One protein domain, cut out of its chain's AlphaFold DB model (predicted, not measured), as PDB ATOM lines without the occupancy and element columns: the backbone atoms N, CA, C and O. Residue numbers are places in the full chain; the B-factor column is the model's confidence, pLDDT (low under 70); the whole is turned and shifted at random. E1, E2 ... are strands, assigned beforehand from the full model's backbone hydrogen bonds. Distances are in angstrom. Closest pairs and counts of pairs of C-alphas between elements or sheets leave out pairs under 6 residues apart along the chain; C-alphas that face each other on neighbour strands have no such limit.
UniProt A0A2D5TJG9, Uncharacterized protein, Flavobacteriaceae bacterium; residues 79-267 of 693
ATOM      1  N   ALA A  79      71.572 -52.509 -32.095       90.50
ATOM      2  CA  ALA A  79      72.952 -52.108 -31.891       90.50
ATOM      3  C   ALA A  79      73.080 -50.583 -31.966       90.50
ATOM      4  O   ALA A  79      72.365 -49.908 -32.717       90.50
ATOM      5  N   THR A  80      74.010 -50.032 -31.190       91.69
ATOM      6  CA  THR A  80      74.297 -48.597 -31.207       91.69
ATOM      7  C   THR A  80      75.462 -48.345 -32.161       91.69
ATOM      8  O   THR A  80      76.522 -48.949 -31.978       91.69
ATOM      9  N   PRO A  81      75.307 -47.471 -33.170       93.69
ATOM     10  CA  PRO A  81      76.350 -47.226 -34.155       93.69
ATOM     11  C   PRO A  81      77.545 -46.490 -33.545       93.69
ATOM     12  O   PRO A  81      77.398 -45.673 -32.633       93.69
ATOM     13  N   ALA A  82      78.733 -46.749 -34.089       92.69
ATOM     14  CA  ALA A  82      79.920 -45.969 -33.770       92.69
ATOM     15  C   ALA A  82      79.832 -44.563 -34.381       92.69
ATOM     16  O   ALA A  82      79.318 -44.368 -35.484       92.69
ATOM     17  N   VAL A  83      80.370 -43.580 -33.675       93.81
ATOM     18  CA  VAL A  83      80.390 -42.175 -34.066       93.81
ATOM     19  C   VAL A  83      81.832 -41.698 -34.050       93.81
ATOM     20  O   VAL A  83      82.529 -41.812 -33.040       93.81
ATOM     21  N   VAL A  84      82.281 -41.165 -35.181       93.75
ATOM     22  CA  VAL A  84      83.676 -40.788 -35.403       93.75
ATOM     23  C   VAL A  84      83.781 -39.352 -35.895       93.75
ATOM     24  O   VAL A  84      82.917 -38.860 -36.625       93.75
ATOM     25  N   MET A  85      84.860 -38.690 -35.498       93.69
ATOM     26  CA  MET A  85      85.258 -37.388 -36.014       93.69
ATOM     27  C   MET A  85      86.375 -37.608 -37.028       93.69
ATOM     28  O   MET A  85      87.438 -38.140 -36.699       93.69
ATOM     29  N   VAL A  86      86.114 -37.230 -38.275       95.31
ATOM     30  CA  VAL A  86      87.044 -37.396 -39.393       95.31
ATOM     31  C   VAL A  86      87.541 -36.027 -39.815       95.31
ATOM     32  O   VAL A  86      86.755 -35.112 -40.070       95.31
ATOM     33  N   ARG A  87      88.859 -35.895 -39.912       94.81
ATOM     34  CA  ARG A  87      89.513 -34.719 -40.459       94.81
ATOM     35  C   ARG A  87      89.447 -34.779 -41.976       94.81
ATOM     36  O   ARG A  87      89.996 -35.684 -42.601       94.81
ATOM     37  N   VAL A  88      88.776 -33.794 -42.557       94.81
ATOM     38  CA  VAL A  88      88.613 -33.621 -43.997       94.81
ATOM     39  C   VAL A  88      89.543 -32.507 -44.456       94.81
ATOM     40  O   VAL A  88      89.322 -31.344 -44.124       94.81
ATOM     41  N   ARG A  89      90.565 -32.845 -45.242       93.88
ATOM     42  CA  ARG A  89      91.474 -31.882 -45.876       93.88
ATOM     43  C   ARG A  89      91.097 -31.700 -47.339       93.88
ATOM     44  O   ARG A  89      91.088 -32.667 -48.097       93.88
ATOM     45  N   ASN A  90      90.824 -30.462 -47.742       94.06
ATOM     46  CA  ASN A  90      90.584 -30.093 -49.134       94.06
ATOM     47  C   ASN A  90      91.851 -29.493 -49.746       94.06
ATOM     48  O   ASN A  90      92.220 -28.366 -49.431       94.06
ATOM     49  N   GLU A  91      92.491 -30.236 -50.646       92.38
ATOM     50  CA  GLU A  91      93.720 -29.833 -51.346       92.38
ATOM     51  C   GLU A  91      93.445 -29.048 -52.638       92.38
ATOM     52  O   GLU A  91      94.353 -28.776 -53.426       92.38
ATOM     53  N   SER A  92      92.178 -28.728 -52.911       90.31
ATOM     54  CA  SER A  92      91.803 -27.892 -54.044       90.31
ATOM     55  C   SER A  92      91.621 -26.433 -53.612       90.31
ATOM     56  O   SER A  92      91.110 -26.175 -52.524       90.31
ATOM     57  N   PRO A  93      91.890 -25.456 -54.497       88.56
ATOM     58  CA  PRO A  93      91.689 -24.032 -54.204       88.56
ATOM     59  C   PRO A  93      90.207 -23.611 -54.200       88.56
ATOM     60  O   PRO A  93      89.883 -22.434 -54.045       88.56
ATOM     61  N   SER A  94      89.280 -24.546 -54.427       90.19
ATOM     62  CA  SER A  94      87.834 -24.306 -54.455       90.19
ATOM     63  C   SER A  94      87.152 -24.968 -53.267       90.19
ATOM     64  O   SER A  94      87.560 -26.049 -52.857       90.19
ATOM     65  N   SER A  95      86.075 -24.372 -52.752       90.56
ATOM     66  CA  SER A  95      85.282 -25.011 -51.701       90.56
ATOM     67  C   SER A  95      84.648 -26.324 -52.176       90.56
ATOM     68  O   SER A  95      84.257 -26.472 -53.342       90.56
ATOM     69  N   TYR A  96      84.540 -27.276 -51.253       90.56
ATOM     70  CA  TYR A  96      83.950 -28.589 -51.472       90.56
ATOM     71  C   TYR A  96      82.900 -28.877 -50.399       90.56
ATOM     72  O   TYR A  96      83.162 -28.731 -49.209       90.56
ATOM     73  N   SER A  97      81.700 -29.275 -50.820       90.50
ATOM     74  CA  SER A  97      80.590 -29.581 -49.919       90.50
ATOM     75  C   SER A  97      80.367 -31.085 -49.817       90.50
ATOM     76  O   SER A  97      80.022 -31.732 -50.808       90.50
ATOM     77  N   ILE A  98      80.498 -31.623 -48.610       90.81
ATOM     78  CA  ILE A  98      80.038 -32.961 -48.252       90.81
ATOM     79  C   ILE A  98      78.551 -32.847 -47.920       90.81
ATOM     80  O   ILE A  98      78.169 -32.135 -46.995       90.81
ATOM     81  N   ALA A  99      77.708 -33.519 -48.701       90.44
ATOM     82  CA  ALA A  99      76.280 -33.593 -48.419       90.44
ATOM     83  C   ALA A  99      76.006 -34.488 -47.199       90.44
ATOM     84  O   ALA A  99      76.745 -35.438 -46.935       90.44
ATOM     85  N   GLU A 100      74.909 -34.218 -46.496       91.00
ATOM     86  CA  GLU A 100      74.398 -35.116 -45.462       91.00
ATOM     87  C   GLU A 100      74.166 -36.523 -46.035       91.00
ATOM     88  O   GLU A 100      73.732 -36.693 -47.178       91.00
ATOM     89  N   GLY A 101      74.498 -37.548 -45.253       88.38
ATOM     90  CA  GLY A 101      74.330 -38.940 -45.649       88.38
ATOM     91  C   GLY A 101      75.366 -39.459 -46.649       88.38
ATOM     92  O   GLY A 101      75.271 -40.628 -47.023       88.38
ATOM     93  N   ARG A 102      76.345 -38.641 -47.066       91.69
ATOM     94  CA  ARG A 102      77.477 -39.061 -47.908       91.69
ATOM     95  C   ARG A 102      78.302 -40.139 -47.198       91.69
ATOM     96  O   ARG A 102      78.707 -39.931 -46.057       91.69
ATOM     97  N   THR A 103      78.567 -41.249 -47.889       93.88
ATOM     98  CA  THR A 103      79.272 -42.406 -47.322       93.88
ATOM     99  C   THR A 103      80.785 -42.357 -47.546       93.88
ATOM    100  O   THR A 103      81.251 -42.095 -48.662       93.88
ATOM    101  N   ILE A 104      81.534 -42.681 -46.497       94.44
ATOM    102  CA  ILE A 104      82.966 -42.991 -46.505       94.44
ATOM    103  C   ILE A 104      83.184 -44.407 -45.947       94.44
ATOM    104  O   ILE A 104      82.331 -44.922 -45.226       94.44
ATOM    105  N   LEU A 105      84.303 -45.035 -46.284       94.44
ATOM    106  CA  LEU A 105      84.688 -46.381 -45.871       94.44
ATOM    107  C   LEU A 105      85.980 -46.325 -45.058       94.44
ATOM    108  O   LEU A 105      86.882 -45.555 -45.392       94.44
ATOM    109  N   ASP A 106      86.053 -47.141 -44.009       93.56
ATOM    110  CA  ASP A 106      87.296 -47.404 -43.276       93.56
ATOM    111  C   ASP A 106      88.178 -48.439 -44.007       93.56
ATOM    112  O   ASP A 106      87.815 -48.970 -45.063       93.56
ATOM    113  N   THR A 107      89.333 -48.782 -43.427       90.38
ATOM    114  CA  THR A 107      90.241 -49.786 -44.013       90.38
ATOM    115  C   THR A 107      89.663 -51.207 -44.021       90.38
ATOM    116  O   THR A 107      90.098 -52.048 -44.812       90.38
ATOM    117  N   ALA A 108      88.666 -51.479 -43.175       88.38
ATOM    118  CA  ALA A 108      87.926 -52.735 -43.121       88.38
ATOM    119  C   ALA A 108      86.723 -52.765 -44.089       88.38
ATOM    120  O   ALA A 108      86.055 -53.797 -44.194       88.38
ATOM    121  N   GLY A 109      86.457 -51.670 -44.813       89.06
ATOM    122  CA  GLY A 109      85.346 -51.527 -45.753       89.06
ATOM    123  C   GLY A 109      83.988 -51.240 -45.103       89.06
ATOM    124  O   GLY A 109      82.957 -51.444 -45.743       89.06
ATOM    125  N   ARG A 110      83.947 -50.796 -43.843       91.56
ATOM    126  CA  ARG A 110      82.709 -50.466 -43.123       91.56
ATOM    127  C   ARG A 110      82.223 -49.067 -43.510       91.56
ATOM    128  O   ARG A 110      83.027 -48.135 -43.501       91.56
ATOM    129  N   PRO A 111      80.924 -48.883 -43.808       93.31
ATOM    130  CA  PRO A 111      80.382 -47.592 -44.214       93.31
ATOM    131  C   PRO A 111      80.077 -46.667 -43.034       93.31
ATOM    132  O   PRO A 111      79.485 -47.061 -42.025       93.31
ATOM    133  N   TYR A 112      80.430 -45.399 -43.216       94.62
ATOM    134  CA  TYR A 112      80.155 -44.290 -42.315       94.62
ATOM    135  C   TYR A 112      79.499 -43.157 -43.096       94.62
ATOM    136  O   TYR A 112      79.980 -42.767 -44.156       94.62
ATOM    137  N   ARG A 113      78.405 -42.603 -42.579       94.38
ATOM    138  CA  ARG A 113      77.619 -41.561 -43.247       94.38
ATOM    139  C   ARG A 113      77.783 -40.223 -42.542       94.38
ATOM    140  O   ARG A 113      77.764 -40.164 -41.315       94.38
ATOM    141  N   ALA A 114      77.944 -39.152 -43.315       93.12
ATOM    142  CA  ALA A 114      78.037 -37.796 -42.778       93.12
ATOM    143  C   ALA A 114      76.743 -37.428 -42.037       93.12
ATOM    144  O   ALA A 114      75.659 -37.538 -42.612       93.12
ATOM    145  N   ALA A 115      76.860 -36.984 -40.782       89.00
ATOM    146  CA  ALA A 115      75.704 -36.667 -39.939       89.00
ATOM    147  C   ALA A 115      74.972 -35.385 -40.373       89.00
ATOM    148  O   ALA A 115      73.778 -35.247 -40.144       89.00
ATOM    149  N   TYR A 116      75.693 -34.445 -40.982       88.81
ATOM    150  CA  TYR A 116      75.172 -33.176 -41.482       88.81
ATOM    151  C   TYR A 116      75.990 -32.724 -42.693       88.81
ATOM    152  O   TYR A 116      77.116 -33.182 -42.911       88.81
ATOM    153  N   ALA A 117      75.422 -31.831 -43.503       91.06
ATOM    154  CA  ALA A 117      76.136 -31.255 -44.634       91.06
ATOM    155  C   ALA A 117      77.224 -30.280 -44.152       91.06
ATOM    156  O   ALA A 117      76.962 -29.408 -43.325       91.06
ATOM    157  N   VAL A 118      78.437 -30.391 -44.699       91.88
ATOM    158  CA  VAL A 118      79.579 -29.530 -44.352       91.88
ATOM    159  C   VAL A 118      80.245 -29.006 -45.613       91.88
ATOM    160  O   VAL A 118      80.477 -29.756 -46.557       91.88
ATOM    161  N   THR A 119      80.582 -27.716 -45.629       92.31
ATOM    162  CA  THR A 119      81.362 -27.107 -46.714       92.31
ATOM    163  C   THR A 119      82.762 -26.781 -46.227       92.31
ATOM    164  O   THR A 119      82.933 -25.876 -45.418       92.31
ATOM    165  N   VAL A 120      83.753 -27.480 -46.776       91.44
ATOM    166  CA  VAL A 120      85.171 -27.268 -46.494       91.44
ATOM    167  C   VAL A 120      85.719 -26.238 -47.486       91.44
ATOM    168  O   VAL A 120      85.649 -26.463 -48.704       91.44
ATOM    169  N   PRO A 121      86.246 -25.091 -47.023       92.00
ATOM    170  CA  PRO A 121      86.898 -24.121 -47.897       92.00
ATOM    171  C   PRO A 121      88.078 -24.727 -48.669       92.00
ATOM    172  O   PRO A 121      88.601 -25.786 -48.318       92.00
ATOM    173  N   GLY A 122      88.494 -24.059 -49.745       92.38
ATOM    174  CA  GLY A 122      89.680 -24.473 -50.494       92.38
ATOM    175  C   GLY A 122      90.955 -24.347 -49.660       92.38
ATOM    176  O   GLY A 122      91.046 -23.439 -48.835       92.38
ATOM    177  N   ASP A 123      91.905 -25.255 -49.878       90.69
ATOM    178  CA  ASP A 123      93.200 -25.314 -49.185       90.69
ATOM    179  C   ASP A 123      93.070 -25.280 -47.649       90.69
ATOM    180  O   ASP A 123      93.861 -24.646 -46.948       90.69
ATOM    181  N   SER A 124      92.032 -25.931 -47.117       92.06
ATOM    182  CA  SER A 124      91.706 -25.911 -45.690       92.06
ATOM    183  C   SER A 124      91.298 -27.284 -45.161       92.06
ATOM    184  O   SER A 124      91.080 -28.231 -45.921       92.06
ATOM    185  N   GLU A 125      91.211 -27.389 -43.836       92.69
ATOM    186  CA  GLU A 125      90.849 -28.612 -43.126       92.69
ATOM    187  C   GLU A 125      89.676 -28.347 -42.192       92.69
ATOM    188  O   GLU A 125      89.594 -27.286 -41.569       92.69
ATOM    189  N   GLN A 126      88.777 -29.320 -42.076       92.00
ATOM    190  CA  GLN A 126      87.666 -29.261 -41.139       92.00
ATOM    191  C   GLN A 126      87.369 -30.641 -40.562       92.00
ATOM    192  O   GLN A 126      87.485 -31.656 -41.246       92.00
ATOM    193  N   VAL A 127      86.966 -30.664 -39.298       92.25
ATOM    194  CA  VAL A 127      86.541 -31.878 -38.600       92.25
ATOM    195  C   VAL A 127      85.055 -32.087 -38.842       92.25
ATOM    196  O   VAL A 127      84.259 -31.170 -38.639       92.25
ATOM    197  N   VAL A 128      84.679 -33.280 -39.294       93.44
ATOM    198  CA  VAL A 128      83.298 -33.619 -39.640       93.44
ATOM    199  C   VAL A 128      82.879 -34.891 -38.920       93.44
ATOM    200  O   VAL A 128      83.629 -35.864 -38.853       93.44
ATOM    201  N   LYS A 129      81.653 -34.883 -38.395       94.00
ATOM    202  CA  LYS A 129      81.056 -36.022 -37.699       94.00
ATOM    203  C   LYS A 129      80.476 -37.027 -38.692       94.00
ATOM    204  O   LYS A 129      79.614 -36.685 -39.506       94.00
ATOM    205  N   PHE A 130      80.893 -38.281 -38.566       94.50
ATOM    206  CA  PHE A 130      80.354 -39.405 -39.319       94.50
ATOM    207  C   PHE A 130      79.801 -40.480 -38.379       94.50
ATOM    208  O   PHE A 130      80.346 -40.735 -37.305       94.50
ATOM    209  N   VAL A 131      78.709 -41.123 -38.792       95.06
ATOM    210  CA  VAL A 131      78.034 -42.189 -38.043       95.06
ATOM    211  C   VAL A 131      78.117 -43.487 -38.834       95.06
ATOM    212  O   VAL A 131      77.731 -43.537 -40.003       95.06
ATOM    213  N   GLN A 132      78.611 -44.543 -38.194       94.44
ATOM    214  CA  GLN A 132      78.734 -45.872 -38.780       94.44
ATOM    215  C   GLN A 132      77.339 -46.430 -39.047       94.44
ATOM    216  O   GLN A 132      76.593 -46.744 -38.125       94.44
ATOM    217  N   SER A 133      76.947 -46.471 -40.315       92.75
ATOM    218  CA  SER A 133      75.601 -46.880 -40.700       92.75
ATOM    219  C   SER A 133      75.543 -47.251 -42.173       92.75
ATOM    220  O   SER A 133      76.148 -46.607 -43.034       92.75
ATOM    221  N   ARG A 134      74.757 -48.282 -42.459       90.12
ATOM    222  CA  ARG A 134      74.384 -48.727 -43.794       90.12
ATOM    223  C   ARG A 134      72.864 -48.695 -43.893       90.12
ATOM    224  O   ARG A 134      72.194 -49.479 -43.232       90.12
ATOM    225  N   ALA A 135      72.340 -47.802 -44.721       88.00
ATOM    226  CA  ALA A 135      70.906 -47.711 -44.962       88.00
ATOM    227  C   ALA A 135      70.490 -48.699 -46.056       88.00
ATOM    228  O   ALA A 135      71.058 -48.695 -47.151       88.00
ATOM    229  N   GLU A 136      69.464 -49.497 -45.789       89.25
ATOM    230  CA  GLU A 136      68.771 -50.300 -46.786       89.25
ATOM    231  C   GLU A 136      67.340 -49.790 -46.943       89.25
ATOM    232  O   GLU A 136      66.593 -49.657 -45.973       89.25
ATOM    233  N   VAL A 137      66.969 -49.462 -48.181       89.25
ATOM    234  CA  VAL A 137      65.661 -48.889 -48.500       89.25
ATOM    235  C   VAL A 137      64.832 -49.918 -49.249       89.25
ATOM    236  O   VAL A 137      65.181 -50.321 -50.359       89.25
ATOM    237  N   VAL A 138      63.696 -50.289 -48.669       89.56
ATOM    238  CA  VAL A 138      62.716 -51.185 -49.281       89.56
ATOM    239  C   VAL A 138      61.465 -50.400 -49.631       89.56
ATOM    240  O   VAL A 138      60.865 -49.749 -48.782       89.56
ATOM    241  N   ILE A 139      61.058 -50.474 -50.896       90.31
ATOM    242  CA  ILE A 139      59.772 -49.943 -51.348       90.31
ATOM    243  C   ILE A 139      58.799 -51.111 -51.434       90.31
ATOM    244  O   ILE A 139      58.913 -51.962 -52.319       90.31
ATOM    245  N   HIS A 140      57.843 -51.145 -50.513       90.75
ATOM    246  CA  HIS A 140      56.833 -52.187 -50.438       90.75
ATOM    247  C   HIS A 140      55.496 -51.686 -50.979       90.75
ATOM    248  O   HIS A 140      54.911 -50.755 -50.431       90.75
ATOM    249  N   ASN A 141      55.010 -52.307 -52.055       91.38
ATOM    250  CA  ASN A 141      53.752 -51.930 -52.701       91.38
ATOM    251  C   ASN A 141      52.623 -52.869 -52.266       91.38
ATOM    252  O   ASN A 141      52.729 -54.092 -52.408       91.38
ATOM    253  N   ILE A 142      51.514 -52.303 -51.801       91.62
ATOM    254  CA  ILE A 142      50.356 -53.057 -51.331       91.62
ATOM    255  C   ILE A 142      49.446 -53.407 -52.504       91.62
ATOM    256  O   ILE A 142      48.852 -52.547 -53.153       91.62
ATOM    257  N   VAL A 143      49.311 -54.709 -52.761       89.62
ATOM    258  CA  VAL A 143      48.409 -55.241 -53.797       89.62
ATOM    259  C   VAL A 143      47.079 -55.686 -53.196       89.62
ATOM    260  O   VAL A 143      46.021 -55.421 -53.764       89.62
ATOM    261  N   THR A 144      47.132 -56.345 -52.040       89.69
ATOM    262  CA  THR A 144      45.955 -56.852 -51.336       89.69
ATOM    263  C   THR A 144      45.907 -56.208 -49.955       89.69
ATOM    264  O   THR A 144      46.808 -56.476 -49.157       89.69
ATOM    265  N   PRO A 145      44.898 -55.371 -49.665       88.94
ATOM    266  CA  PRO A 145      44.747 -54.765 -48.354       88.94
ATOM    267  C   PRO A 145      44.349 -55.843 -47.344       88.94
ATOM    268  O   PRO A 145      43.582 -56.756 -47.664       88.94
ATOM    269  N   ALA A 146      44.884 -55.746 -46.132       90.44
ATOM    270  CA  ALA A 146      44.528 -56.618 -45.024       90.44
ATOM    271  C   ALA A 146      44.638 -55.851 -43.706       90.44
ATOM    272  O   ALA A 146      45.507 -54.993 -43.554       90.44
ATOM    273  N   GLU A 147      43.772 -56.190 -42.758       90.88
ATOM    274  CA  GLU A 147      43.897 -55.750 -41.369       90.88
ATOM    275  C   GLU A 147      45.197 -56.304 -40.771       90.88
ATOM    276  O   GLU A 147      45.595 -57.436 -41.073       90.88
ATOM    277  N   PHE A 148      45.863 -55.509 -39.931       90.00
ATOM    278  CA  PHE A 148      47.128 -55.876 -39.292       90.00
ATOM    279  C   PHE A 148      48.197 -56.379 -40.270       90.00
ATOM    280  O   PHE A 148      48.916 -57.344 -39.984       90.00
ATOM    281  N   TYR A 149      48.289 -55.747 -41.441       92.06
ATOM    282  CA  TYR A 149      49.250 -56.121 -42.471       92.06
ATOM    283  C   TYR A 149      50.682 -56.057 -41.931       92.06
ATOM    284  O   TYR A 149      51.054 -55.093 -41.265       92.06
ATOM    285  N   ALA A 150      51.493 -57.069 -42.238       91.00
ATOM    286  CA  ALA A 150      52.892 -57.135 -41.837       91.00
ATOM    287  C   ALA A 150      53.796 -57.272 -43.062       91.00
ATOM    288  O   ALA A 150      53.526 -58.069 -43.963       91.00
ATOM    289  N   THR A 151      54.889 -56.517 -43.076       90.50
ATOM    290  CA  THR A 151      55.926 -56.580 -44.107       90.50
ATOM    291  C   THR A 151      57.279 -56.852 -43.467       90.50
ATOM    292  O   THR A 151      57.637 -56.230 -42.471       90.50
ATOM    293  N   GLY A 152      58.017 -57.818 -44.010       87.44
ATOM    294  CA  GLY A 152      59.335 -58.185 -43.497       87.44
ATOM    295  C   GLY A 152      60.398 -57.171 -43.906       87.44
ATOM    296  O   GLY A 152      60.371 -56.657 -45.025       87.44
ATOM    297  N   LEU A 153      61.340 -56.914 -43.004       87.56
ATOM    298  CA  LEU A 153      62.583 -56.224 -43.312       87.56
ATOM    299  C   LEU A 153      63.582 -57.196 -43.953       87.56
ATOM    300  O   LEU A 153      63.580 -58.389 -43.622       87.56
ATOM    301  N   PRO A 154      64.447 -56.705 -44.853       80.50
ATOM    302  CA  PRO A 154      65.540 -57.503 -45.374       80.50
ATOM    303  C   PRO A 154      66.456 -57.903 -44.215       80.50
ATOM    304  O   PRO A 154      66.664 -57.160 -43.256       80.50
ATOM    305  N   THR A 155      66.956 -59.130 -44.258       80.38
ATOM    306  CA  THR A 155      68.002 -59.546 -43.323       80.38
ATOM    307  C   THR A 155      69.334 -59.172 -43.962       80.38
ATOM    308  O   THR A 155      69.511 -59.493 -45.138       80.38
ATOM    309  N   PRO A 156      70.238 -58.486 -43.247       81.19
ATOM    310  CA  PRO A 156      71.526 -58.119 -43.810       81.19
ATOM    311  C   PRO A 156      72.312 -59.388 -44.171       81.19
ATOM    312  O   PRO A 156      72.311 -60.368 -43.428       81.19
ATOM    313  N   ASP A 157      72.969 -59.367 -45.331       80.50
ATOM    314  CA  ASP A 157      73.835 -60.462 -45.797       80.50
ATOM    315  C   ASP A 157      75.209 -60.479 -45.090       80.50
ATOM    316  O   ASP A 157      76.022 -61.376 -45.325       80.50
ATOM    317  N   ASP A 158      75.492 -59.466 -44.270       80.50
ATOM    318  CA  ASP A 158      76.721 -59.297 -43.498       80.50
ATOM    319  C   ASP A 158      76.463 -59.450 -41.987       80.50
ATOM    320  O   ASP A 158      75.333 -59.639 -41.543       80.50
ATOM    321  N   ASP A 159      77.528 -59.375 -41.184       81.06
ATOM    322  CA  ASP A 159      77.443 -59.438 -39.717       81.06
ATOM    323  C   ASP A 159      76.916 -58.122 -39.092       81.06
ATOM    324  O   ASP A 159      77.120 -57.883 -37.901       81.06
ATOM    325  N   SER A 160      76.274 -57.236 -39.868       86.69
ATOM    326  CA  SER A 160      75.706 -55.998 -39.329       86.69
ATOM    327  C   SER A 160      74.418 -56.269 -38.557       86.69
ATOM    328  O   SER A 160      73.597 -57.118 -38.903       86.69
ATOM    329  N   GLU A 161      74.202 -55.477 -37.520       88.00
ATOM    330  CA  GLU A 161      73.040 -55.543 -36.651       88.00
ATOM    331  C   GLU A 161      72.113 -54.351 -36.910       88.00
ATOM    332  O   GLU A 161      72.538 -53.279 -37.344       88.00
ATOM    333  N   LEU A 162      70.816 -54.534 -36.661       89.25
ATOM    334  CA  LEU A 162      69.825 -53.478 -36.848       89.25
ATOM    335  C   LEU A 162      70.063 -52.339 -35.843       89.25
ATOM    336  O   LEU A 162      70.151 -52.574 -34.641       89.25
ATOM    337  N   SER A 163      70.094 -51.102 -36.330       89.88
ATOM    338  CA  SER A 163      70.251 -49.893 -35.519       89.88
ATOM    339  C   SER A 163      68.954 -49.086 -35.447       89.88
ATOM    340  O   SER A 163      68.472 -48.773 -34.357       89.88
ATOM    341  N   ALA A 164      68.347 -48.788 -36.596       88.69
ATOM    342  CA  ALA A 164      67.134 -47.981 -36.669       88.69
ATOM    343  C   ALA A 164      66.194 -48.465 -37.778       88.69
ATOM    344  O   ALA A 164      66.614 -49.101 -38.741       88.69
ATOM    345  N   ILE A 165      64.906 -48.162 -37.616       90.31
ATOM    346  CA  ILE A 165      63.866 -48.394 -38.621       90.31
ATOM    347  C   ILE A 165      63.086 -47.093 -38.747       90.31
ATOM    348  O   ILE A 165      62.724 -46.498 -37.731       90.31
ATOM    349  N   ARG A 166      62.822 -46.668 -39.979       90.75
ATOM    350  CA  ARG A 166      61.921 -45.561 -40.306       90.75
ATOM    351  C   ARG A 166      60.995 -45.987 -41.432       90.75
ATOM    352  O   ARG A 166      61.404 -46.697 -42.348       90.75
ATOM    353  N   VAL A 167      59.734 -45.582 -41.356       92.31
ATOM    354  CA  VAL A 167      58.702 -45.988 -42.313       92.31
ATOM    355  C   VAL A 167      58.018 -44.741 -42.831       92.31
ATOM    356  O   VAL A 167      57.517 -43.940 -42.053       92.31
ATOM    357  N   PHE A 168      57.967 -44.591 -44.146       92.00
ATOM    358  CA  PHE A 168      57.320 -43.473 -44.815       92.00
ATOM    359  C   PHE A 168      56.157 -43.986 -45.656       92.00
ATOM    360  O   PHE A 168      56.299 -44.941 -46.426       92.00
ATOM    361  N   HIS A 169      55.005 -43.333 -45.529       90.38
ATOM    362  CA  HIS A 169      53.844 -43.581 -46.376       90.38
ATOM    363  C   HIS A 169      54.036 -42.963 -47.773       90.38
ATOM    364  O   HIS A 169      54.830 -42.037 -47.949       90.38
ATOM    365  N   THR A 170      53.237 -43.394 -48.755       81.25
ATOM    366  CA  THR A 170      53.197 -42.881 -50.142       81.25
ATOM    367  C   THR A 170      53.153 -41.352 -50.231       81.25
ATOM    368  O   THR A 170      53.663 -40.752 -51.174       81.25
ATOM    369  N   ASN A 171      52.551 -40.713 -49.225       78.81
ATOM    370  CA  ASN A 171      52.371 -39.263 -49.149       78.81
ATOM    371  C   ASN A 171      53.654 -38.517 -48.729       78.81
ATOM    372  O   ASN A 171      53.641 -37.293 -48.657       78.81
ATOM    373  N   GLY A 172      54.740 -39.236 -48.426       79.88
ATOM    374  CA  GLY A 172      55.992 -38.696 -47.891       79.88
ATOM    375  C   GLY A 172      55.995 -38.502 -46.374       79.88
ATOM    376  O   GLY A 172      57.041 -38.193 -45.811       79.88
ATOM    377  N   ASN A 173      54.857 -38.712 -45.707       86.00
ATOM    378  CA  ASN A 173      54.754 -38.605 -44.256       86.00
ATOM    379  C   ASN A 173      55.465 -39.783 -43.583       86.00
ATOM    380  O   ASN A 173      55.187 -40.942 -43.911       86.00
ATOM    381  N   GLU A 174      56.341 -39.476 -42.631       90.69
ATOM    382  CA  GLU A 174      56.913 -40.468 -41.725       90.69
ATOM    383  C   GLU A 174      55.825 -40.989 -40.785       90.69
ATOM    384  O   GLU A 174      55.014 -40.228 -40.255       90.69
ATOM    385  N   MET A 175      55.782 -42.304 -40.630       91.56
ATOM    386  CA  MET A 175      54.896 -42.974 -39.698       91.56
ATOM    387  C   MET A 175      55.541 -43.002 -38.315       91.56
ATOM    388  O   MET A 175      56.754 -43.161 -38.183       91.56
ATOM    389  N   VAL A 176      54.726 -42.893 -37.275       87.88
ATOM    390  CA  VAL A 176      55.198 -42.893 -35.891       87.88
ATOM    391  C   VAL A 176      55.439 -44.332 -35.439       87.88
ATOM    392  O   VAL A 176      54.542 -45.174 -35.502       87.88
ATOM    393  N   TYR A 177      56.653 -44.623 -34.971       86.94
ATOM    394  CA  TYR A 177      56.932 -45.891 -34.299       86.94
ATOM    395  C   TYR A 177      56.213 -45.924 -32.951       86.94
ATOM    396  O   TYR A 177      56.384 -45.019 -32.132       86.94
ATOM    397  N   LYS A 178      55.449 -46.986 -32.708       81.94
ATOM    398  CA  LYS A 178      54.780 -47.232 -31.433       81.94
ATOM    399  C   LYS A 178      55.131 -48.629 -30.933       81.94
ATOM    400  O   LYS A 178      55.072 -49.604 -31.685       81.94
ATOM    401  N   GLN A 179      55.530 -48.707 -29.662       73.31
ATOM    402  CA  GLN A 179      55.864 -49.976 -29.015       73.31
ATOM    403  C   GLN A 179      54.658 -50.913 -29.009       73.31
ATOM    404  O   GLN A 179      54.821 -52.065 -29.365       73.31
ATOM    405  N   ASP A 180      53.478 -50.406 -28.675       75.50
ATOM    406  CA  ASP A 180      52.203 -51.111 -28.752       75.50
ATOM    407  C   ASP A 180      51.173 -50.169 -29.384       75.50
ATOM    408  O   ASP A 180      51.401 -48.963 -29.476       75.50
ATOM    409  N   TYR A 181      50.002 -50.671 -29.781       77.19
ATOM    410  CA  TYR A 181      48.905 -49.807 -30.254       77.19
ATOM    411  C   TYR A 181      48.231 -48.986 -29.133       77.19
ATOM    412  O   TYR A 181      47.137 -48.452 -29.317       77.19
ATOM    413  N   VAL A 182      48.864 -48.884 -27.962       74.69
ATOM    414  CA  VAL A 182      48.401 -48.048 -26.853       74.69
ATOM    415  C   VAL A 182      48.552 -46.578 -27.242       74.69
ATOM    416  O   VAL A 182      49.590 -46.152 -27.748       74.69
ATOM    417  N   GLY A 183      47.478 -45.806 -27.054       73.12
ATOM    418  CA  GLY A 183      47.446 -44.385 -27.405       73.12
ATOM    419  C   GLY A 183      47.519 -44.101 -28.909       73.12
ATOM    420  O   GLY A 183      47.882 -42.989 -29.278       73.12
ATOM    421  N   VAL A 184      47.215 -45.088 -29.763       83.12
ATOM    422  CA  VAL A 184      47.138 -44.916 -31.219       83.12
ATOM    423  C   VAL A 184      45.687 -44.720 -31.635       83.12
ATOM    424  O   VAL A 184      44.842 -45.583 -31.389       83.12
ATOM    425  N   GLU A 185      45.395 -43.605 -32.295       84.38
ATOM    426  CA  GLU A 185      44.041 -43.307 -32.757       84.38
ATOM    427  C   GLU A 185      43.673 -44.102 -34.029       84.38
ATOM    428  O   GLU A 185      44.545 -44.455 -34.837       84.38
ATOM    429  N   PRO A 186      42.376 -44.381 -34.263       87.75
ATOM    430  CA  PRO A 186      41.911 -44.936 -35.531       87.75
ATOM    431  C   PRO A 186      42.327 -44.054 -36.718       87.75
ATOM    432  O   PRO A 186      42.013 -42.864 -36.772       87.75
ATOM    433  N   GLY A 187      43.028 -44.639 -37.688       86.06
ATOM    434  CA  GLY A 187      43.534 -43.948 -38.876       86.06
ATOM    435  C   GLY A 187      44.877 -43.229 -38.698       86.06
ATOM    436  O   GLY A 187      45.399 -42.707 -39.685       86.06
ATOM    437  N   GLU A 188      45.463 -43.216 -37.497       88.25
ATOM    438  CA  GLU A 188      46.786 -42.630 -37.259       88.25
ATOM    439  C   GLU A 188      47.876 -43.388 -38.035       88.25
ATOM    440  O   GLU A 188      47.896 -44.621 -38.086       88.25
ATOM    441  N   LEU A 189      48.815 -42.656 -38.642       89.81
ATOM    442  CA  LEU A 189      49.951 -43.235 -39.363       89.81
ATOM    443  C   LEU A 189      51.002 -43.773 -38.379       89.81
ATOM    444  O   LEU A 189      52.090 -43.217 -38.261       89.81
ATOM    445  N   ALA A 190      50.681 -44.864 -37.692       89.56
ATOM    446  CA  ALA A 190      51.561 -45.542 -36.748       89.56
ATOM    447  C   ALA A 190      51.942 -46.950 -37.227       89.56
ATOM    448  O   ALA A 190      51.190 -47.597 -37.963       89.56
ATOM    449  N   TYR A 191      53.110 -47.428 -36.797       90.88
ATOM    450  CA  TYR A 191      53.564 -48.794 -37.045       90.88
ATOM    451  C   TYR A 191      54.189 -49.424 -35.800       90.88
ATOM    452  O   TYR A 191      54.785 -48.744 -34.964       90.88
ATOM    453  N   HIS A 192      54.079 -50.745 -35.727       88.06
ATOM    454  CA  HIS A 192      54.671 -51.594 -34.701       88.06
ATOM    455  C   HIS A 192      55.744 -52.502 -35.319       88.06
ATOM    456  O   HIS A 192      55.752 -52.730 -36.532       88.06
ATOM    457  N   VAL A 193      56.657 -53.028 -34.503       87.31
ATOM    458  CA  VAL A 193      57.730 -53.915 -34.961       87.31
ATOM    459  C   VAL A 193      57.671 -55.250 -34.231       87.31
ATOM    460  O   VAL A 193      57.759 -55.308 -33.010       87.31
ATOM    461  N   GLU A 194      57.610 -56.333 -34.999       86.50
ATOM    462  CA  GLU A 194      57.583 -57.702 -34.492       86.50
ATOM    463  C   GLU A 194      58.799 -58.493 -34.958       86.50
ATOM    464  O   GLU A 194      59.412 -58.187 -35.978       86.50
ATOM    465  N   VAL A 195      59.125 -59.568 -34.245       83.38
ATOM    466  CA  VAL A 195      60.186 -60.498 -34.641       83.38
ATOM    467  C   VAL A 195      59.623 -61.911 -34.678       83.38
ATOM    468  O   VAL A 195      58.964 -62.355 -33.738       83.38
ATOM    469  N   ASN A 196      59.878 -62.635 -35.769       80.19
ATOM    470  CA  ASN A 196      59.447 -64.026 -35.897       80.19
ATOM    471  C   ASN A 196      60.482 -65.017 -35.322       80.19
ATOM    472  O   ASN A 196      61.577 -64.663 -34.881       80.19
ATOM    473  N   ALA A 197      60.157 -66.311 -35.385       68.38
ATOM    474  CA  ALA A 197      61.050 -67.374 -34.925       68.38
ATOM    475  C   ALA A 197      62.351 -67.515 -35.745       68.38
ATOM    476  O   ALA A 197      63.311 -68.118 -35.265       68.38
ATOM    477  N   GLU A 198      62.387 -66.961 -36.957       72.12
ATOM    478  CA  GLU A 198      63.545 -66.943 -37.859       72.12
ATOM    479  C   GLU A 198      64.428 -65.701 -37.643       72.12
ATOM    480  O   GLU A 198      65.424 -65.535 -38.337       72.12
ATOM    481  N   LYS A 199      64.106 -64.868 -36.636       75.06
ATOM    482  CA  LYS A 199      64.740 -63.571 -36.339       75.06
ATOM    483  C   LYS A 199      64.534 -62.506 -37.416       75.06
ATOM    484  O   LYS A 199      65.192 -61.471 -37.387       75.06
ATOM    485  N   THR A 200      63.612 -62.729 -38.343       82.06
ATOM    486  CA  THR A 200      63.201 -61.707 -39.295       82.06
ATOM    487  C   THR A 200      62.334 -60.688 -38.572       82.06
ATOM    488  O   THR A 200      61.383 -61.046 -37.870       82.06
ATOM    489  N   VAL A 201      62.686 -59.421 -38.748       86.19
ATOM    490  CA  VAL A 201      61.954 -58.282 -38.203       86.19
ATOM    491  C   VAL A 201      60.835 -57.908 -39.175       86.19
ATOM    492  O   VAL A 201      61.051 -57.871 -40.384       86.19
ATOM    493  N   PHE A 202      59.642 -57.639 -38.662       89.12
ATOM    494  CA  PHE A 202      58.471 -57.233 -39.429       89.12
ATOM    495  C   PHE A 202      57.991 -55.874 -38.954       89.12
ATOM    496  O   PHE A 202      57.920 -55.621 -37.758       89.12
ATOM    497  N   VAL A 203      57.597 -55.032 -39.900       90.75
ATOM    498  CA  VAL A 203      56.811 -53.828 -39.642       90.75
ATOM    499  C   VAL A 203      55.341 -54.207 -39.781       90.75
ATOM    500  O   VAL A 203      54.936 -54.716 -40.830       90.75
ATOM    501  N   ARG A 204      54.548 -53.980 -38.733       91.62
ATOM    502  CA  ARG A 204      53.105 -54.227 -38.704       91.62
ATOM    503  C   ARG A 204      52.335 -52.907 -38.673       91.62
ATOM    504  O   ARG A 204      52.700 -51.987 -37.947       91.62
ATOM    505  N   PHE A 205      51.262 -52.854 -39.454       92.50
ATOM    506  CA  PHE A 205      50.328 -51.731 -39.540       92.50
ATOM    507  C   PHE A 205      49.021 -52.025 -38.797       92.50
ATOM    508  O   PHE A 205      48.777 -53.165 -38.397       92.50
ATOM    509  N   GLY A 206      48.191 -50.998 -38.617       91.12
ATOM    510  CA  GLY A 206      46.921 -51.079 -37.899       91.12
ATOM    511  C   GLY A 206      45.779 -51.726 -38.691       91.12
ATOM    512  O   GLY A 206      45.952 -52.226 -39.808       91.12
ATOM    513  N   ASP A 207      44.588 -51.712 -38.097       90.75
ATOM    514  CA  ASP A 207      43.333 -52.176 -38.704       90.75
ATOM    515  C   ASP A 207      42.446 -51.023 -39.198       90.75
ATOM    516  O   ASP A 207      41.445 -51.269 -39.867       90.75
ATOM    517  N   GLY A 208      42.808 -49.763 -38.924       87.75
ATOM    518  CA  GLY A 208      42.078 -48.583 -39.397       87.75
ATOM    519  C   GLY A 208      40.846 -48.241 -38.564       87.75
ATOM    520  O   GLY A 208      40.619 -47.068 -38.277       87.75
ATOM    521  N   GLU A 209      40.053 -49.247 -38.189       85.62
ATOM    522  CA  GLU A 209      38.821 -49.064 -37.413       85.62
ATOM    523  C   GLU A 209      39.075 -48.925 -35.910       85.62
ATOM    524  O   GLU A 209      38.442 -48.085 -35.267       85.62
ATOM    525  N   SER A 210      39.978 -49.731 -35.350       84.00
ATOM    526  CA  SER A 210      40.245 -49.739 -33.910       84.00
ATOM    527  C   SER A 210      41.507 -48.956 -33.575       84.00
ATOM    528  O   SER A 210      41.498 -48.158 -32.642       84.00
ATOM    529  N   VAL A 211      42.591 -49.199 -34.314       87.69
ATOM    530  CA  VAL A 211      43.924 -48.656 -34.050       87.69
ATOM    531  C   VAL A 211      44.709 -48.456 -35.346       87.69
ATOM    532  O   VAL A 211      44.783 -49.337 -36.206       87.69
ATOM    533  N   GLY A 212      45.358 -47.298 -35.458       88.81
ATOM    534  CA  GLY A 212      46.316 -46.994 -36.517       88.81
ATOM    535  C   GLY A 212      45.717 -47.022 -37.923       88.81
ATOM    536  O   GLY A 212      44.504 -47.016 -38.113       88.81
ATOM    537  N   TYR A 213      46.581 -47.046 -38.934       90.44
ATOM    538  CA  TYR A 213      46.187 -46.984 -40.339       90.44
ATOM    539  C   TYR A 213      46.087 -48.376 -40.975       90.44
ATOM    540  O   TYR A 213      47.052 -49.145 -40.952       90.44
ATOM    541  N   MET A 214      44.944 -48.678 -41.603       91.69
ATOM    542  CA  MET A 214      44.785 -49.863 -42.451       91.69
ATOM    543  C   MET A 214      45.353 -49.599 -43.840       91.69
ATOM    544  O   MET A 214      44.836 -48.754 -44.576       91.69
ATOM    545  N   VAL A 215      46.342 -50.399 -44.230       91.12
ATOM    546  CA  VAL A 215      46.924 -50.339 -45.573       91.12
ATOM    547  C   VAL A 215      45.870 -50.570 -46.659       91.12
ATOM    548  O   VAL A 215      45.051 -51.490 -46.576       91.12
ATOM    549  N   GLN A 216      45.908 -49.751 -47.705       90.38
ATOM    550  CA  GLN A 216      44.994 -49.803 -48.838       90.38
ATOM    551  C   GLN A 216      45.682 -50.362 -50.086       90.38
ATOM    552  O   GLN A 216      46.902 -50.329 -50.246       90.38
ATOM    553  N   ALA A 217      44.880 -50.892 -51.013       90.25
ATOM    554  CA  ALA A 217      45.394 -51.322 -52.308       90.25
ATOM    555  C   ALA A 217      45.966 -50.118 -53.076       90.25
ATOM    556  O   ALA A 217      45.243 -49.158 -53.345       90.25
ATOM    557  N   GLY A 218      47.231 -50.202 -53.485       86.69
ATOM    558  CA  GLY A 218      47.934 -49.134 -54.199       86.69
ATOM    559  C   GLY A 218      48.845 -48.269 -53.328       86.69
ATOM    560  O   GLY A 218      49.584 -47.465 -53.893       86.69
ATOM    561  N   ASP A 219      48.849 -48.457 -52.006       89.38
ATOM    562  CA  ASP A 219      49.820 -47.792 -51.135       89.38
ATOM    563  C   ASP A 219      51.238 -48.316 -51.394       89.38
ATOM    564  O   ASP A 219      51.449 -49.501 -51.669       89.38
ATOM    565  N   ALA A 220      52.218 -47.427 -51.274       90.31
ATOM    566  CA  ALA A 220      53.635 -47.736 -51.315       90.31
ATOM    567  C   ALA A 220      54.304 -47.225 -50.037       90.31
ATOM    568  O   ALA A 220      54.312 -46.028 -49.752       90.31
ATOM    569  N   PHE A 221      54.904 -48.138 -49.281       91.75
ATOM    570  CA  PHE A 221      55.656 -47.815 -48.076       91.75
ATOM    571  C   PHE A 221      57.146 -47.839 -48.389       91.75
ATOM    572  O   PHE A 221      57.665 -48.846 -48.871       91.75
ATOM    573  N   ARG A 222      57.842 -46.737 -48.105       92.75
ATOM    574  CA  ARG A 222      59.306 -46.688 -48.118       92.75
ATOM    575  C   ARG A 222      59.785 -46.982 -46.706       92.75
ATOM    576  O   ARG A 222      59.576 -46.179 -45.805       92.75
ATOM    577  N   ILE A 223      60.420 -48.125 -46.531       91.88
ATOM    578  CA  ILE A 223      60.957 -48.569 -45.254       91.88
ATOM    579  C   ILE A 223      62.471 -48.440 -45.320       91.88
ATOM    580  O   ILE A 223      63.101 -49.008 -46.210       91.88
ATOM    581  N   GLU A 224      63.039 -47.668 -44.406       91.25
ATOM    582  CA  GLU A 224      64.477 -47.505 -44.245       91.25
ATOM    583  C   GLU A 224      64.916 -48.271 -43.004       91.25
ATOM    584  O   GLU A 224      64.493 -47.949 -41.893       91.25
ATOM    585  N   ALA A 225      65.750 -49.287 -43.197       91.06
ATOM    586  CA  ALA A 225      66.422 -49.990 -42.115       91.06
ATOM    587  C   ALA A 225      67.899 -49.590 -42.120       91.06
ATOM    588  O   ALA A 225      68.593 -49.766 -43.121       91.06
ATOM    589  N   ASP A 226      68.371 -49.027 -41.013       91.38
ATOM    590  CA  ASP A 226      69.775 -48.688 -40.821       91.38
ATOM    591  C   ASP A 226      70.455 -49.829 -40.055       91.38
ATOM    592  O   ASP A 226      70.015 -50.203 -38.964       91.38
ATOM    593  N   TYR A 227      71.537 -50.368 -40.617       92.00
ATOM    594  CA  TYR A 227      72.364 -51.415 -40.019       92.00
ATOM    595  C   TYR A 227      73.728 -50.862 -39.616       92.00
ATOM    596  O   TYR A 227      74.279 -49.986 -40.287       92.00
ATOM    597  N   CYS A 228      74.287 -51.373 -38.526       92.88
ATOM    598  CA  CYS A 228      75.578 -50.955 -37.997       92.88
ATOM    599  C   CYS A 228      76.404 -52.177 -37.562       92.88
ATOM    600  O   CYS A 228      75.875 -53.263 -37.356       92.88
ATOM    601  N   ALA A 229      77.719 -52.021 -37.433       89.56
ATOM    602  CA  ALA A 229      78.629 -53.093 -37.026       89.56
ATOM    603  C   ALA A 229      78.711 -53.258 -35.494       89.56
ATOM    604  O   ALA A 229      79.478 -54.086 -35.007       89.56
ATOM    605  N   GLY A 230      77.962 -52.451 -34.730       88.12
ATOM    606  CA  GLY A 230      78.027 -52.418 -33.271       88.12
ATOM    607  C   GLY A 230      79.321 -51.778 -32.763       88.12
ATOM    608  O   GLY A 230      79.649 -50.651 -33.134       88.12
ATOM    609  N   GLU A 231      80.041 -52.481 -31.887       88.94
ATOM    610  CA  GLU A 231      81.306 -51.996 -31.328       88.94
ATOM    611  C   GLU A 231      82.439 -52.060 -32.359       88.94
ATOM    612  O   GLU A 231      82.785 -53.114 -32.899       88.94
ATOM    613  N   VAL A 232      83.059 -50.907 -32.599       88.56
ATOM    614  CA  VAL A 232      84.149 -50.744 -33.553       88.56
ATOM    615  C   VAL A 232      85.365 -50.149 -32.844       88.56
ATOM    616  O   VAL A 232      85.280 -49.160 -32.117       88.56
ATOM    617  N   SER A 233      86.526 -50.761 -33.074       87.44
ATOM    618  CA  SER A 233      87.821 -50.248 -32.630       87.44
ATOM    619  C   SER A 233      88.580 -49.721 -33.841       87.44
ATOM    620  O   SER A 233      88.871 -50.502 -34.743       87.44
ATOM    621  N   LEU A 234      88.889 -48.426 -33.838       87.94
ATOM    622  CA  LEU A 234      89.697 -47.747 -34.852       87.94
ATOM    623  C   LEU A 234      90.880 -47.061 -34.178       87.94
ATOM    624  O   LEU A 234      90.760 -46.598 -33.037       87.94
ATOM    625  N   ASP A 235      91.988 -46.962 -34.903       87.88
ATOM    626  CA  ASP A 235      93.174 -46.247 -34.450       87.88
ATOM    627  C   ASP A 235      93.188 -44.816 -35.005       87.88
ATOM    628  O   ASP A 235      92.766 -44.546 -36.128       87.88
ATOM    629  N   VAL A 236      93.672 -43.859 -34.209       86.38
ATOM    630  CA  VAL A 236      93.766 -42.454 -34.639       86.38
ATOM    631  C   VAL A 236      94.668 -42.351 -35.875       86.38
ATOM    632  O   VAL A 236      95.693 -43.026 -35.948       86.38
ATOM    633  N   GLN A 237      94.312 -41.471 -36.817       87.12
ATOM    634  CA  GLN A 237      94.947 -41.300 -38.134       87.12
ATOM    635  C   GLN A 237      94.718 -42.446 -39.130       87.12
ATOM    636  O   GLN A 237      95.358 -42.474 -40.181       87.12
ATOM    637  N   GLU A 238      93.812 -43.382 -38.843       92.25
ATOM    638  CA  GLU A 238      93.396 -44.365 -39.838       92.25
ATOM    639  C   GLU A 238      92.746 -43.660 -41.052       92.25
ATOM    640  O   GLU A 238      91.914 -42.763 -40.864       92.25
ATOM    641  N   PRO A 239      93.145 -43.996 -42.295       93.69
ATOM    642  CA  PRO A 239      92.627 -43.329 -43.482       93.69
ATOM    643  C   PRO A 239      91.198 -43.778 -43.799       93.69
ATOM    644  O   PRO A 239      90.846 -44.946 -43.634       93.69
ATOM    645  N   PHE A 240      90.407 -42.847 -44.327       94.88
ATOM    646  CA  PHE A 240      89.081 -43.105 -44.880       94.88
ATOM    647  C   PHE A 240      89.049 -42.792 -46.375       94.88
ATOM    648  O   PHE A 240      89.784 -41.939 -46.873       94.88
ATOM    649  N   GLU A 241      88.145 -43.443 -47.099       93.75
ATOM    650  CA  GLU A 241      87.942 -43.202 -48.529       93.75
ATOM    651  C   GLU A 241      86.457 -43.014 -48.844       93.75
ATOM    652  O   GLU A 241      85.594 -43.550 -48.157       93.75
ATOM    653  N   PHE A 242      86.115 -42.261 -49.889       93.00
ATOM    654  CA  PHE A 242      84.721 -42.214 -50.342       93.00
ATOM    655  C   PHE A 242      84.306 -43.559 -50.939       93.00
ATOM    656  O   PHE A 242      85.028 -44.119 -51.759       93.00
ATOM    657  N   GLU A 243      83.096 -44.024 -50.613       90.31
ATOM    658  CA  GLU A 243      82.545 -45.276 -51.160       90.31
ATOM    659  C   GLU A 243      82.508 -45.270 -52.700       90.31
ATOM    660  O   GLU A 243      82.773 -46.271 -53.362       90.31
ATOM    661  N   TYR A 244      82.199 -44.112 -53.285       87.94
ATOM    662  CA  TYR A 244      82.230 -43.891 -54.724       87.94
ATOM    663  C   TYR A 244      82.622 -42.450 -55.035       87.94
ATOM    664  O   TYR A 244      82.171 -41.515 -54.375       87.94
ATOM    665  N   THR A 245      83.395 -42.245 -56.098       87.38
ATOM    666  CA  THR A 245      83.702 -40.912 -56.634       87.38
ATOM    667  C   THR A 245      82.456 -40.338 -57.316       87.38
ATOM    668  O   THR A 245      82.086 -40.774 -58.406       87.38
ATOM    669  N   ALA A 246      81.783 -39.372 -56.685       82.75
ATOM    670  CA  ALA A 246      80.609 -38.709 -57.261       82.75
ATOM    671  C   ALA A 246      81.016 -37.534 -58.148       82.75
ATOM    672  O   ALA A 246      80.398 -37.289 -59.187       82.75
ATOM    673  N   THR A 247      82.073 -36.816 -57.762       84.44
ATOM    674  CA  THR A 247      82.629 -35.728 -58.560       84.44
ATOM    675  C   THR A 247      84.132 -35.911 -58.761       84.44
ATOM    676  O   THR A 247      84.807 -36.479 -57.906       84.44
ATOM    677  N   PRO A 248      84.719 -35.382 -59.851       83.31
ATOM    678  CA  PRO A 248      86.174 -35.382 -60.024       83.31
ATOM    679  C   PRO A 248      86.930 -34.627 -58.920       83.31
ATOM    680  O   PRO A 248      88.151 -34.722 -58.854       83.31
ATOM    681  N   ARG A 249      86.225 -33.846 -58.084       84.31
ATOM    682  CA  ARG A 249      86.818 -33.106 -56.968       84.31
ATOM    683  C   ARG A 249      87.069 -33.976 -55.743       84.31
ATOM    684  O   ARG A 249      87.933 -33.623 -54.955       84.31
ATOM    685  N   ASP A 250      86.390 -35.116 -55.630       86.88
ATOM    686  CA  ASP A 250      86.533 -36.042 -54.502       86.88
ATOM    687  C   ASP A 250      87.978 -36.568 -54.380       86.88
ATOM    688  O   ASP A 250      88.409 -36.930 -53.297       86.88
ATOM    689  N   VAL A 251      88.745 -36.560 -55.480       87.62
ATOM    690  CA  VAL A 251      90.161 -36.975 -55.525       87.62
ATOM    691  C   VAL A 251      91.089 -36.000 -54.786       87.62
ATOM    692  O   VAL A 251      92.183 -36.386 -54.395       87.62
ATOM    693  N   PHE A 252      90.674 -34.745 -54.589       89.44
ATOM    694  CA  PHE A 252      91.455 -33.728 -53.867       89.44
ATOM    695  C   PHE A 252      91.116 -33.663 -52.374       89.44
ATOM    696  O   PHE A 252      91.533 -32.732 -51.689       89.44
ATOM    697  N   ILE A 253      90.308 -34.601 -51.881       92.50
ATOM    698  CA  ILE A 253      89.866 -34.634 -50.494       92.50
ATOM    699  C   ILE A 253      90.572 -35.791 -49.793       92.50
ATOM    700  O   ILE A 253      90.371 -36.948 -50.156       92.50
ATOM    701  N   ALA A 254      91.373 -35.476 -48.779       92.81
ATOM    702  CA  ALA A 254      91.971 -36.465 -47.892       92.81
ATOM    703  C   ALA A 254      91.139 -36.585 -46.607       92.81
ATOM    704  O   ALA A 254      90.702 -35.575 -46.047       92.81
ATOM    705  N   LEU A 255      90.906 -37.819 -46.159       94.19
ATOM    706  CA  LEU A 255      90.085 -38.142 -44.994       94.19
ATOM    707  C   LEU A 255      90.905 -38.994 -44.021       94.19
ATOM    708  O   LEU A 255      91.374 -40.073 -44.382       94.19
ATOM    709  N   GLU A 256      91.060 -38.527 -42.787       94.69
ATOM    710  CA  GLU A 256      91.805 -39.232 -41.737       94.69
ATOM    711  C   GLU A 256      91.015 -39.214 -40.428       94.69
ATOM    712  O   GLU A 256      90.398 -38.204 -40.081       94.69
ATOM    713  N   LEU A 257      91.039 -40.312 -39.670       93.62
ATOM    714  CA  LEU A 257      90.416 -40.351 -38.351       93.62
ATOM    715  C   LEU A 257      91.104 -39.368 -37.399       93.62
ATOM    716  O   LEU A 257      92.313 -39.452 -37.179       93.62
ATOM    717  N   GLU A 258      90.331 -38.498 -36.760       93.06
ATOM    718  CA  GLU A 258      90.840 -37.620 -35.708       93.06
ATOM    719  C   GLU A 258      90.561 -38.176 -34.317       93.06
ATOM    720  O   GLU A 258      91.466 -38.268 -33.489       93.06
ATOM    721  N   SER A 259      89.318 -38.574 -34.060       89.94
ATOM    722  CA  SER A 259      88.925 -39.181 -32.792       89.94
ATOM    723  C   SER A 259      87.674 -40.042 -32.942       89.94
ATOM    724  O   SER A 259      86.888 -39.901 -33.882       89.94
ATOM    725  N   VAL A 260      87.489 -40.957 -31.991       90.00
ATOM    726  CA  VAL A 260      86.260 -41.740 -31.851       90.00
ATOM    727  C   VAL A 260      85.457 -41.125 -30.710       90.00
ATOM    728  O   VAL A 260      85.892 -41.182 -29.563       90.00
ATOM    729  N   ASP A 261      84.313 -40.527 -31.041       88.56
ATOM    730  CA  ASP A 261      83.386 -39.908 -30.083       88.56
ATOM    731  C   ASP A 261      82.658 -41.005 -29.290       88.56
ATOM    732  O   ASP A 261      82.654 -41.039 -28.061       88.56
ATOM    733  N   TYR A 262      82.140 -42.001 -30.014       88.31
ATOM    734  CA  TYR A 262      81.490 -43.169 -29.435       88.31
ATOM    735  C   TYR A 262      81.874 -44.429 -30.210       88.31
ATOM    736  O   TYR A 262      81.736 -44.482 -31.429       88.31
ATOM    737  N   LYS A 263      82.340 -45.478 -29.524       87.62
ATOM    738  CA  LYS A 263      82.792 -46.726 -30.176       87.62
ATOM    739  C   LYS A 263      81.660 -47.597 -30.720       87.62
ATOM    740  O   LYS A 263      81.933 -48.568 -31.417       87.62
ATOM    741  N   GLY A 264      80.410 -47.254 -30.423       89.94
ATOM    742  CA  GLY A 264      79.273 -48.129 -30.677       89.94
ATOM    743  C   GLY A 264      79.135 -49.200 -29.596       89.94
ATOM    744  O   GLY A 264      79.978 -49.327 -28.706       89.94
ATOM    745  N   ALA A 265      78.050 -49.961 -29.669       89.44
ATOM    746  CA  ALA A 265      77.789 -51.089 -28.783       89.44
ATOM    747  C   ALA A 265      77.029 -52.182 -29.549       89.44
ATOM    748  O   ALA A 265      76.157 -51.844 -30.356       89.44
ATOM    749  N   PRO A 266      77.327 -53.473 -29.312       88.56
ATOM    750  CA  PRO A 266      76.593 -54.564 -29.941       88.56
ATOM    751  C   PRO A 266      75.145 -54.609 -29.444       88.56
ATOM    752  O   PRO A 266      74.824 -54.120 -28.353       88.56
ATOM    753  N   ALA A 267      74.276 -55.249 -30.219       86.88
ATOM    754  CA  ALA A 267      72.918 -55.534 -29.803       86.88
ATOM    755  C   ALA A 267      72.900 -56.376 -28.520       86.88
ATOM    756  O   ALA A 267      73.803 -57.164 -28.216       86.88
TER     757      ALA A 267
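This is residues 79 to 267 of the 693 residues of an uncharacterized protein of Flavobacteriaceae bacterium (UniProt A0A2D5TJG9). Two lobes lie end to end: a closed six-stranded barrel, with the small pair E2 and E5 at its end away from the other lobe, and a looser lobe of two three-stranded sheets, partly face to face. E6 of the barrel runs on into E7 of the second lobe, and the first and last printed residues lie side by side between the lobes. The printed part has 189 residues, with no named helix and fourteen named strands, E1 to E14 in chain order; the class is all strand, though under half of the residues, 82, are in named elements. Each sheet is antiparallel, and the orders are E7 E12 E9, E8 E11 E10 and E2 E5. The whole is loose, with a radius of gyration of the C-alphas of 19.9 A, and elongated, spanning 60 by 33 by 28 A.

Round the barrel run E1, residues 83 to 90, E6, 124 to 132, E4, 111 to 114, E3, 103 to 105, E13, 239 to 242, and E14, 253 to 262, and back to E1. Within hydrogen-bond range are N 86 and O 128 at 2.9 A, N 113 and O 131 at 2.8 A, N 104 and O 112 at 2.8 A, N 105 and O 241 at 2.7 A, N 240 and O 255 at 2.9 A, and N 87 and O 256 at 2.8 A. E14 bends by 59 degrees at residue 259. E2, residues 96 to 98, pairs with E5, 118 to 120, N 98 to O 118 at 2.8 A; the closest C-alphas of E5 and E6 are those of Val 120 and Gln 126, 6.2 A apart. E6 runs on into E7, residues 134 to 141, at 56 degrees. In the strongly twisted sheet, E12, residues 220 to 228, is the inner strand between E7, N 136 to O 225 at 2.8 A, and E9, residues 161 to 168, N 166 to O 224 at 2.8 A. E11, residues 201 to 204, is the inner strand between E8, residues 150 to 152, N 203 to O 151 at 2.8 A, and E10, residues 190 to 195, N 202 to O 194 at 2.7 A. E10 and E11 form a hairpin. The closest C-alphas of E9 and E10, Val 167 and Tyr 191, are 7.9 A apart.

E1 begins at C-alpha 83, (80.390, -42.175, -34.066), and is 21.8 A long. E6 is 24.8 A, E7 22.7 A, E9 21.4 A and E12 25.9 A. E14 is 24.2 A and ends at C-alpha 262, (81.490, -43.169, -29.435).

The C-alphas of Pro 93 and Ser 210 are the two farthest apart, at 61.0 A; those of Ala 79 and Ala 267 are 4.0 A apart. The printed part has no cut. The links from E9 to E10, 21 residues, and from E11 to E12, 15 residues, are long. Mean pLDDT of the printed part is 89.0, and residue 197 is under 70.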